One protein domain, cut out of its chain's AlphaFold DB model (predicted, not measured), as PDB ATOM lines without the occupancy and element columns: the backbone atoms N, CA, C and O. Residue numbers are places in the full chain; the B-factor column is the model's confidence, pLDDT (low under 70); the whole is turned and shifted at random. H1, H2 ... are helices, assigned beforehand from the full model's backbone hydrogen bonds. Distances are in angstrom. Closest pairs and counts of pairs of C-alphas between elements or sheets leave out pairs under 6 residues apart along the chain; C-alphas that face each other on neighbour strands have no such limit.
ATOM      1  N   ILE A   2     159.385 140.528  49.315       64.94
ATOM      2  CA  ILE A   2     160.602 141.318  49.085       64.94
ATOM      3  C   ILE A   2     161.753 140.746  49.928       64.94
ATOM      4  O   ILE A   2     161.568 140.510  51.122       64.94
ATOM      5  N   ASP A   3     162.917 140.504  49.316       77.06
ATOM      6  CA  ASP A   3     164.135 140.112  50.034       77.06
ATOM      7  C   ASP A   3     164.882 141.363  50.511       77.06
ATOM      8  O   ASP A   3     165.576 142.032  49.745       77.06
ATOM      9  N   LEU A   4     164.724 141.675  51.796       71.62
ATOM     10  CA  LEU A   4     165.322 142.854  52.420       71.62
ATOM     11  C   LEU A   4     166.858 142.822  52.388       71.62
ATOM     12  O   LEU A   4     167.476 143.868  52.234       71.62
ATOM     13  N   LYS A   5     167.484 141.637  52.441       75.06
ATOM     14  CA  LYS A   5     168.952 141.514  52.377       75.06
ATOM     15  C   LYS A   5     169.494 141.801  50.982       75.06
ATOM     16  O   LYS A   5     170.637 142.224  50.830       75.06
ATOM     17  N   LYS A   6     168.687 141.553  49.948       74.00
ATOM     18  CA  LYS A   6     169.039 141.899  48.569       74.00
ATOM     19  C   LYS A   6     168.981 143.416  48.361       74.00
ATOM     20  O   LYS A   6     169.906 143.967  47.781       74.00
ATOM     21  N   LEU A   7     167.962 144.078  48.914       73.75
ATOM     22  CA  LEU A   7     167.805 145.539  48.871       73.75
ATOM     23  C   LEU A   7     168.866 146.305  49.665       73.75
ATOM     24  O   LEU A   7     169.237 147.404  49.274       73.75
ATOM     25  N   GLU A   8     169.387 145.734  50.754       74.94
ATOM     26  CA  GLU A   8     170.517 146.330  51.485       74.94
ATOM     27  C   GLU A   8     171.789 146.433  50.627       74.94
ATOM     28  O   GLU A   8     172.589 147.345  50.825       74.94
ATOM     29  N   ASN A   9     171.978 145.511  49.675       79.88
ATOM     30  CA  ASN A   9     173.149 145.478  48.796       79.88
ATOM     31  C   ASN A   9     172.927 146.212  47.463       79.88
ATOM     32  O   ASN A   9     173.897 146.631  46.838       79.88
ATOM     33  N   ASP A  10     171.671 146.354  47.039       81.38
ATOM     34  CA  ASP A  10     171.269 147.059  45.823       81.38
ATOM     35  C   ASP A  10     169.904 147.746  46.039       81.38
ATOM     36  O   ASP A  10     168.853 147.151  45.776       81.38
ATOM     37  N   PRO A  11     169.897 148.985  46.568       78.00
ATOM     38  CA  PRO A  11     168.662 149.710  46.857       78.00
ATOM     39  C   PRO A  11     167.868 150.080  45.600       78.00
ATOM     40  O   PRO A  11     166.650 150.246  45.672       78.00
ATOM     41  N   ASP A  12     168.540 150.208  44.451       79.50
ATOM     42  CA  ASP A  12     167.906 150.595  43.189       79.50
ATOM     43  C   ASP A  12     167.044 149.463  42.603       79.50
ATOM     44  O   ASP A  12     166.045 149.741  41.937       79.50
ATOM     45  N   ALA A  13     167.308 148.205  42.977       79.25
ATOM     46  CA  ALA A  13     166.458 147.057  42.642       79.25
ATOM     47  C   ALA A  13     165.012 147.174  43.176       79.25
ATOM     48  O   ALA A  13     164.138 146.401  42.773       79.25
ATOM     49  N   LEU A  14     164.736 148.118  44.091       76.19
ATOM     50  CA  LEU A  14     163.373 148.447  44.512       76.19
ATOM     51  C   LEU A  14     162.552 149.042  43.366       76.19
ATOM     52  O   LEU A  14     161.373 148.722  43.251       76.19
ATOM     53  N   TYR A  15     163.151 149.905  42.545       71.69
ATOM     54  CA  TYR A  15     162.437 150.610  41.479       71.69
ATOM     55  C   TYR A  15     162.073 149.657  40.343       71.69
ATOM     56  O   TYR A  15     160.922 149.652  39.921       71.69
ATOM     57  N   SER A  91     176.412 164.809  39.462       67.81
ATOM     58  CA  SER A  91     175.087 164.455  38.957       67.81
ATOM     59  C   SER A  91     174.621 163.129  39.580       67.81
ATOM     60  O   SER A  91     175.424 162.198  39.679       67.81
ATOM     61  N   PRO A  92     173.353 163.022  40.015       74.44
ATOM     62  CA  PRO A  92     172.804 161.777  40.544       74.44
ATOM     63  C   PRO A  92     172.918 160.658  39.506       74.44
ATOM     64  O   PRO A  92     172.467 160.818  38.376       74.44
ATOM     65  N   GLN A  93     173.536 159.543  39.887       77.81
ATOM     66  CA  GLN A  93     173.799 158.416  38.976       77.81
ATOM     67  C   GLN A  93     172.697 157.350  38.999       77.81
ATOM     68  O   GLN A  93     172.648 156.507  38.110       77.81
ATOM     69  N   SER A  94     171.818 157.395  39.999       76.31
ATOM     70  CA  SER A  94     170.683 156.488  40.152       76.31
ATOM     71  C   SER A  94     169.563 157.142  40.973       76.31
ATOM     72  O   SER A  94     169.820 158.154  41.646       76.31
ATOM     73  N   PRO A  95     168.331 156.599  40.945       76.88
ATOM     74  CA  PRO A  95     167.241 157.045  41.809       76.88
ATOM     75  C   PRO A  95     167.613 157.042  43.299       76.88
ATOM     76  O   PRO A  95     167.376 158.032  43.991       76.88
ATOM     77  N   TRP A  96     168.272 155.994  43.804       78.38
ATOM     78  CA  TRP A  96     168.737 155.946  45.191       78.38
ATOM     79  C   TRP A  96     169.742 157.058  45.506       78.38
ATOM     80  O   TRP A  96     169.578 157.780  46.493       78.38
ATOM     81  N   HIS A  97     170.746 157.263  44.645       78.44
ATOM     82  CA  HIS A  97     171.722 158.341  44.826       78.44
ATOM     83  C   HIS A  97     171.045 159.722  44.779       78.44
ATOM     84  O   HIS A  97     171.392 160.610  45.558       78.44
ATOM     85  N   TYR A  98     170.033 159.906  43.925       80.12
ATOM     86  CA  TYR A  98     169.224 161.123  43.899       80.12
ATOM     87  C   TYR A  98     168.567 161.379  45.258       80.12
ATOM     88  O   TYR A  98     168.771 162.438  45.858       80.12
ATOM     89  N   PHE A  99     167.830 160.404  45.789       77.38
ATOM     90  CA  PHE A  99     167.138 160.585  47.059       77.38
ATOM     91  C   PHE A  99     168.099 160.720  48.237       77.38
ATOM     92  O   PHE A  99     167.857 161.549  49.099       77.38
ATOM     93  N   GLN A 100     169.219 160.001  48.269       76.19
ATOM     94  CA  GLN A 100     170.222 160.170  49.322       76.19
ATOM     95  C   GLN A 100     170.870 161.566  49.300       76.19
ATOM     96  O   GLN A 100     171.203 162.115  50.350       76.19
ATOM     97  N   LYS A 101     171.055 162.149  48.109       78.56
ATOM     98  CA  LYS A 101     171.647 163.482  47.950       78.56
ATOM     99  C   LYS A 101     170.696 164.599  48.383       78.56
ATOM    100  O   LYS A 101     171.150 165.576  48.973       78.56
ATOM    101  N   TYR A 102     169.406 164.477  48.065       79.81
ATOM    102  CA  TYR A 102     168.425 165.551  48.271       79.81
ATOM    103  C   TYR A 102     167.498 165.343  49.476       79.81
ATOM    104  O   TYR A 102     166.945 166.317  49.985       79.81
ATOM    105  N   LEU A 103     167.336 164.111  49.961       79.50
ATOM    106  CA  LEU A 103     166.519 163.772  51.125       79.50
ATOM    107  C   LEU A 103     167.417 163.266  52.257       79.50
ATOM    108  O   LEU A 103     168.025 162.199  52.179       79.50
ATOM    109  N   GLY A 104     167.499 164.049  53.331       78.12
ATOM    110  CA  GLY A 104     168.269 163.687  54.519       78.12
ATOM    111  C   GLY A 104     167.623 162.565  55.338       78.12
ATOM    112  O   GLY A 104     166.456 162.217  55.150       78.12
ATOM    113  N   ALA A 105     168.362 162.041  56.319       77.50
ATOM    114  CA  ALA A 105     167.871 161.020  57.253       77.50
ATOM    115  C   ALA A 105     166.574 161.437  57.981       77.50
ATOM    116  O   ALA A 105     165.737 160.589  58.300       77.50
ATOM    117  N   ASP A 106     166.372 162.740  58.186       80.38
ATOM    118  CA  ASP A 106     165.160 163.301  58.784       80.38
ATOM    119  C   ASP A 106     163.905 163.032  57.945       80.38
ATOM    120  O   ASP A 106     162.841 162.775  58.506       80.38
ATOM    121  N   PHE A 107     164.020 163.023  56.611       79.38
ATOM    122  CA  PHE A 107     162.902 162.721  55.713       79.38
ATOM    123  C   PHE A 107     162.413 161.283  55.910       79.38
ATOM    124  O   PHE A 107     161.223 161.044  56.108       79.38
ATOM    125  N   TYR A 108     163.338 160.323  55.928       75.75
ATOM    126  CA  TYR A 108     163.008 158.914  56.144       75.75
ATOM    127  C   TYR A 108     162.508 158.659  57.566       75.75
ATOM    128  O   TYR A 108     161.564 157.900  57.765       75.75
ATOM    129  N   SER A 109     163.087 159.350  58.549       79.56
ATOM    130  CA  SER A 109     162.635 159.293  59.942       79.56
ATOM    131  C   SER A 109     161.211 159.836  60.101       79.56
ATOM    132  O   SER A 109     160.427 159.299  60.881       79.56
ATOM    133  N   LEU A 110     160.853 160.885  59.358       78.69
ATOM    134  CA  LEU A 110     159.485 161.395  59.298       78.69
ATOM    135  C   LEU A 110     158.549 160.392  58.610       78.69
ATOM    136  O   LEU A 110     157.467 160.127  59.129       78.69
ATOM    137  N   GLY A 111     158.979 159.803  57.491       75.25
ATOM    138  CA  GLY A 111     158.230 158.758  56.789       75.25
ATOM    139  C   GLY A 111     157.910 157.559  57.684       75.25
ATOM    140  O   GLY A 111     156.760 157.128  57.734       75.25
ATOM    141  N   ALA A 112     158.889 157.089  58.463       77.00
ATOM    142  CA  ALA A 112     158.710 156.001  59.424       77.00
ATOM    143  C   ALA A 112     157.667 156.347  60.503       77.00
ATOM    144  O   ALA A 112     156.760 155.562  60.774       77.00
ATOM    145  N   LYS A 113     157.720 157.568  61.054       82.75
ATOM    146  CA  LYS A 113     156.713 158.040  62.019       82.75
ATOM    147  C   LYS A 113     155.307 158.085  61.421       82.75
ATOM    148  O   LYS A 113     154.347 157.787  62.119       82.75
ATOM    149  N   LEU A 114     155.165 158.461  60.148       77.25
ATOM    150  CA  LEU A 114     153.864 158.473  59.471       77.25
ATOM    151  C   LEU A 114     153.316 157.053  59.273       77.25
ATOM    152  O   LEU A 114     152.122 156.836  59.483       77.25
ATOM    153  N   SER A 115     154.175 156.086  58.931       81.06
ATOM    154  CA  SER A 115     153.761 154.682  58.798       81.06
ATOM    155  C   SER A 115     153.354 154.031  60.120       81.06
ATOM    156  O   SER A 115     152.532 153.118  60.102       81.06
ATOM    157  N   ASP A 116     153.862 154.524  61.253       87.25
ATOM    158  CA  ASP A 116     153.436 154.074  62.586       87.25
ATOM    159  C   ASP A 116     152.036 154.591  62.961       87.25
ATOM    160  O   ASP A 116     151.342 153.975  63.771       87.25
ATOM    161  N   VAL A 117     151.601 155.718  62.382       89.19
ATOM    162  CA  VAL A 117     150.284 156.317  62.655       89.19
ATOM    163  C   VAL A 117     149.182 155.597  61.886       89.19
ATOM    164  O   VAL A 117     148.135 155.290  62.459       89.19
ATOM    165  N   MET A 118     149.385 155.343  60.589       88.56
ATOM    166  CA  MET A 118     148.395 154.648  59.769       88.56
ATOM    167  C   MET A 118     149.011 153.936  58.558       88.56
ATOM    168  O   MET A 118     149.939 154.459  57.937       88.56
ATOM    169  N   PRO A 119     148.453 152.784  58.140       90.06
ATOM    170  CA  PRO A 119     148.829 152.160  56.882       90.06
ATOM    171  C   PRO A 119     148.530 153.079  55.693       90.06
ATOM    172  O   PRO A 119     147.484 153.728  55.640       90.06
ATOM    173  N   ARG A 120     149.415 153.060  54.694       87.19
ATOM    174  CA  ARG A 120     149.274 153.811  53.436       87.19
ATOM    175  C   ARG A 120     147.896 153.628  52.788       87.19
ATOM    176  O   ARG A 120     147.267 154.603  52.390       87.19
ATOM    177  N   ASP A 121     147.417 152.391  52.706       89.94
ATOM    178  CA  ASP A 121     146.153 152.086  52.027       89.94
ATOM    179  C   ASP A 121     144.950 152.635  52.813       89.94
ATOM    180  O   ASP A 121     143.993 153.124  52.219       89.94
ATOM    181  N   MET A 122     145.037 152.676  54.149       89.69
ATOM    182  CA  MET A 122     144.040 153.350  54.986       89.69
ATOM    183  C   MET A 122     144.036 154.863  54.730       89.69
ATOM    184  O   MET A 122     142.968 155.458  54.610       89.69
ATOM    185  N   PHE A 123     145.212 155.486  54.607       89.56
ATOM    186  CA  PHE A 123     145.309 156.906  54.262       89.56
ATOM    187  C   PHE A 123     144.648 157.206  52.910       89.56
ATOM    188  O   PHE A 123     143.873 158.156  52.812       89.56
ATOM    189  N   TYR A 124     144.894 156.386  51.883       90.94
ATOM    190  CA  TYR A 124     144.239 156.552  50.585       90.94
ATOM    191  C   TYR A 124     142.723 156.376  50.671       90.94
ATOM    192  O   TYR A 124     141.997 157.221  50.148       90.94
ATOM    193  N   LEU A 125     142.246 155.351  51.385       93.94
ATOM    194  CA  LEU A 125     140.815 155.138  51.606       93.94
ATOM    195  C   LEU A 125     140.164 156.340  52.296       93.94
ATOM    196  O   LEU A 125     139.115 156.803  51.854       93.94
ATOM    197  N   LEU A 126     140.789 156.888  53.338       92.50
ATOM    198  CA  LEU A 126     140.270 158.069  54.026       92.50
ATOM    199  C   LEU A 126     140.302 159.308  53.133       92.50
ATOM    200  O   LEU A 126     139.334 160.058  53.107       92.50
ATOM    201  N   ARG A 127     141.379 159.507  52.367       90.19
ATOM    202  CA  ARG A 127     141.527 160.649  51.461       90.19
ATOM    203  C   ARG A 127     140.427 160.692  50.399       90.19
ATOM    204  O   ARG A 127     139.934 161.780  50.112       90.19
ATOM    205  N   VAL A 128     140.063 159.554  49.804       91.06
ATOM    206  CA  VAL A 128     139.050 159.514  48.729       91.06
ATOM    207  C   VAL A 128     137.612 159.510  49.253       91.06
ATOM    208  O   VAL A 128     136.715 159.931  48.533       91.06
ATOM    209  N   ASN A 129     137.396 159.093  50.505       91.44
ATOM    210  CA  ASN A 129     136.074 159.045  51.146       91.44
ATOM    211  C   ASN A 129     135.842 160.185  52.154       91.44
ATOM    212  O   ASN A 129     134.909 160.137  52.956       91.44
ATOM    213  N   PHE A 130     136.701 161.206  52.164       90.81
ATOM    214  CA  PHE A 130     136.538 162.335  53.070       90.81
ATOM    215  C   PHE A 130     135.394 163.243  52.601       90.81
ATOM    216  O   PHE A 130     135.491 163.911  51.568       90.81
ATOM    217  N   HIS A 131     134.330 163.315  53.400       91.69
ATOM    218  CA  HIS A 131     133.194 164.207  53.184       91.69
ATOM    219  C   HIS A 131     133.003 165.119  54.397       91.69
ATOM    220  O   HIS A 131     132.949 164.648  55.531       91.69
TER     221      HIS A 131
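This is residues 2 to 15 and 91 to 131 of the 281 residues of the protein "piggyBac transposable element-derived protein 3-like" of Sitophilus oryzae (UniProt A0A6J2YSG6). This is an open, strung-out set of four helices with no two touching: the longest, H3, makes an arm from H2 at one end to H4 at the other, and H4 carries the length on to the last printed residues. H1 lies off at the H2 end, on a separate piece of chain. You have 55 residues printed, with four named helices in the order H1, H2, H3, H4 and no named strand; the class is all helix. The whole is only just loose, close to extended, with a radius of gyration of the C-alphas of 14.8 A, and its elongated outline spans 44 by 26 by 18 A.

Begin with H3, residues 105 to 117. Before it comes H2, residues 95 to 102; a tight link of 2 residues joins them, yet the two are apart, with no C-alpha of the one within 8 A of the other. After H3, another tight link of 2 residues leads to H4, residues 120 to 128; H3 and H4 meet only through their link. H1, residues 4 to 9, is apart from H2, H3 and H4, and H2 is apart from H4. In H2, H3 and H4 every O i to N i+4 pair is within hydrogen-bond range; in H1 it is 1 of 2.

Find C-alpha 105 at (167.871, 161.020, 57.253); from there H3 runs 19.0 A to C-alpha 117 at (150.284, 156.317, 62.655). H4 runs 12.6 A and ends with C-alpha 128 at (139.050, 159.514, 48.729). H2 measures 10.7 A and H1 9.0 A.

Look for the two C-alphas farthest apart, those of Asn 9 and His 131, at 44.3 A. Residues 108 to 114, 116 to 122 and 124 to 131 stand free. Residues 16 to 90 are not printed, and C-alphas 15 and 91 are 18.9 A apart across this cut. Mean pLDDT of the printed part is 80.8; residues 2 and 91 are under 70.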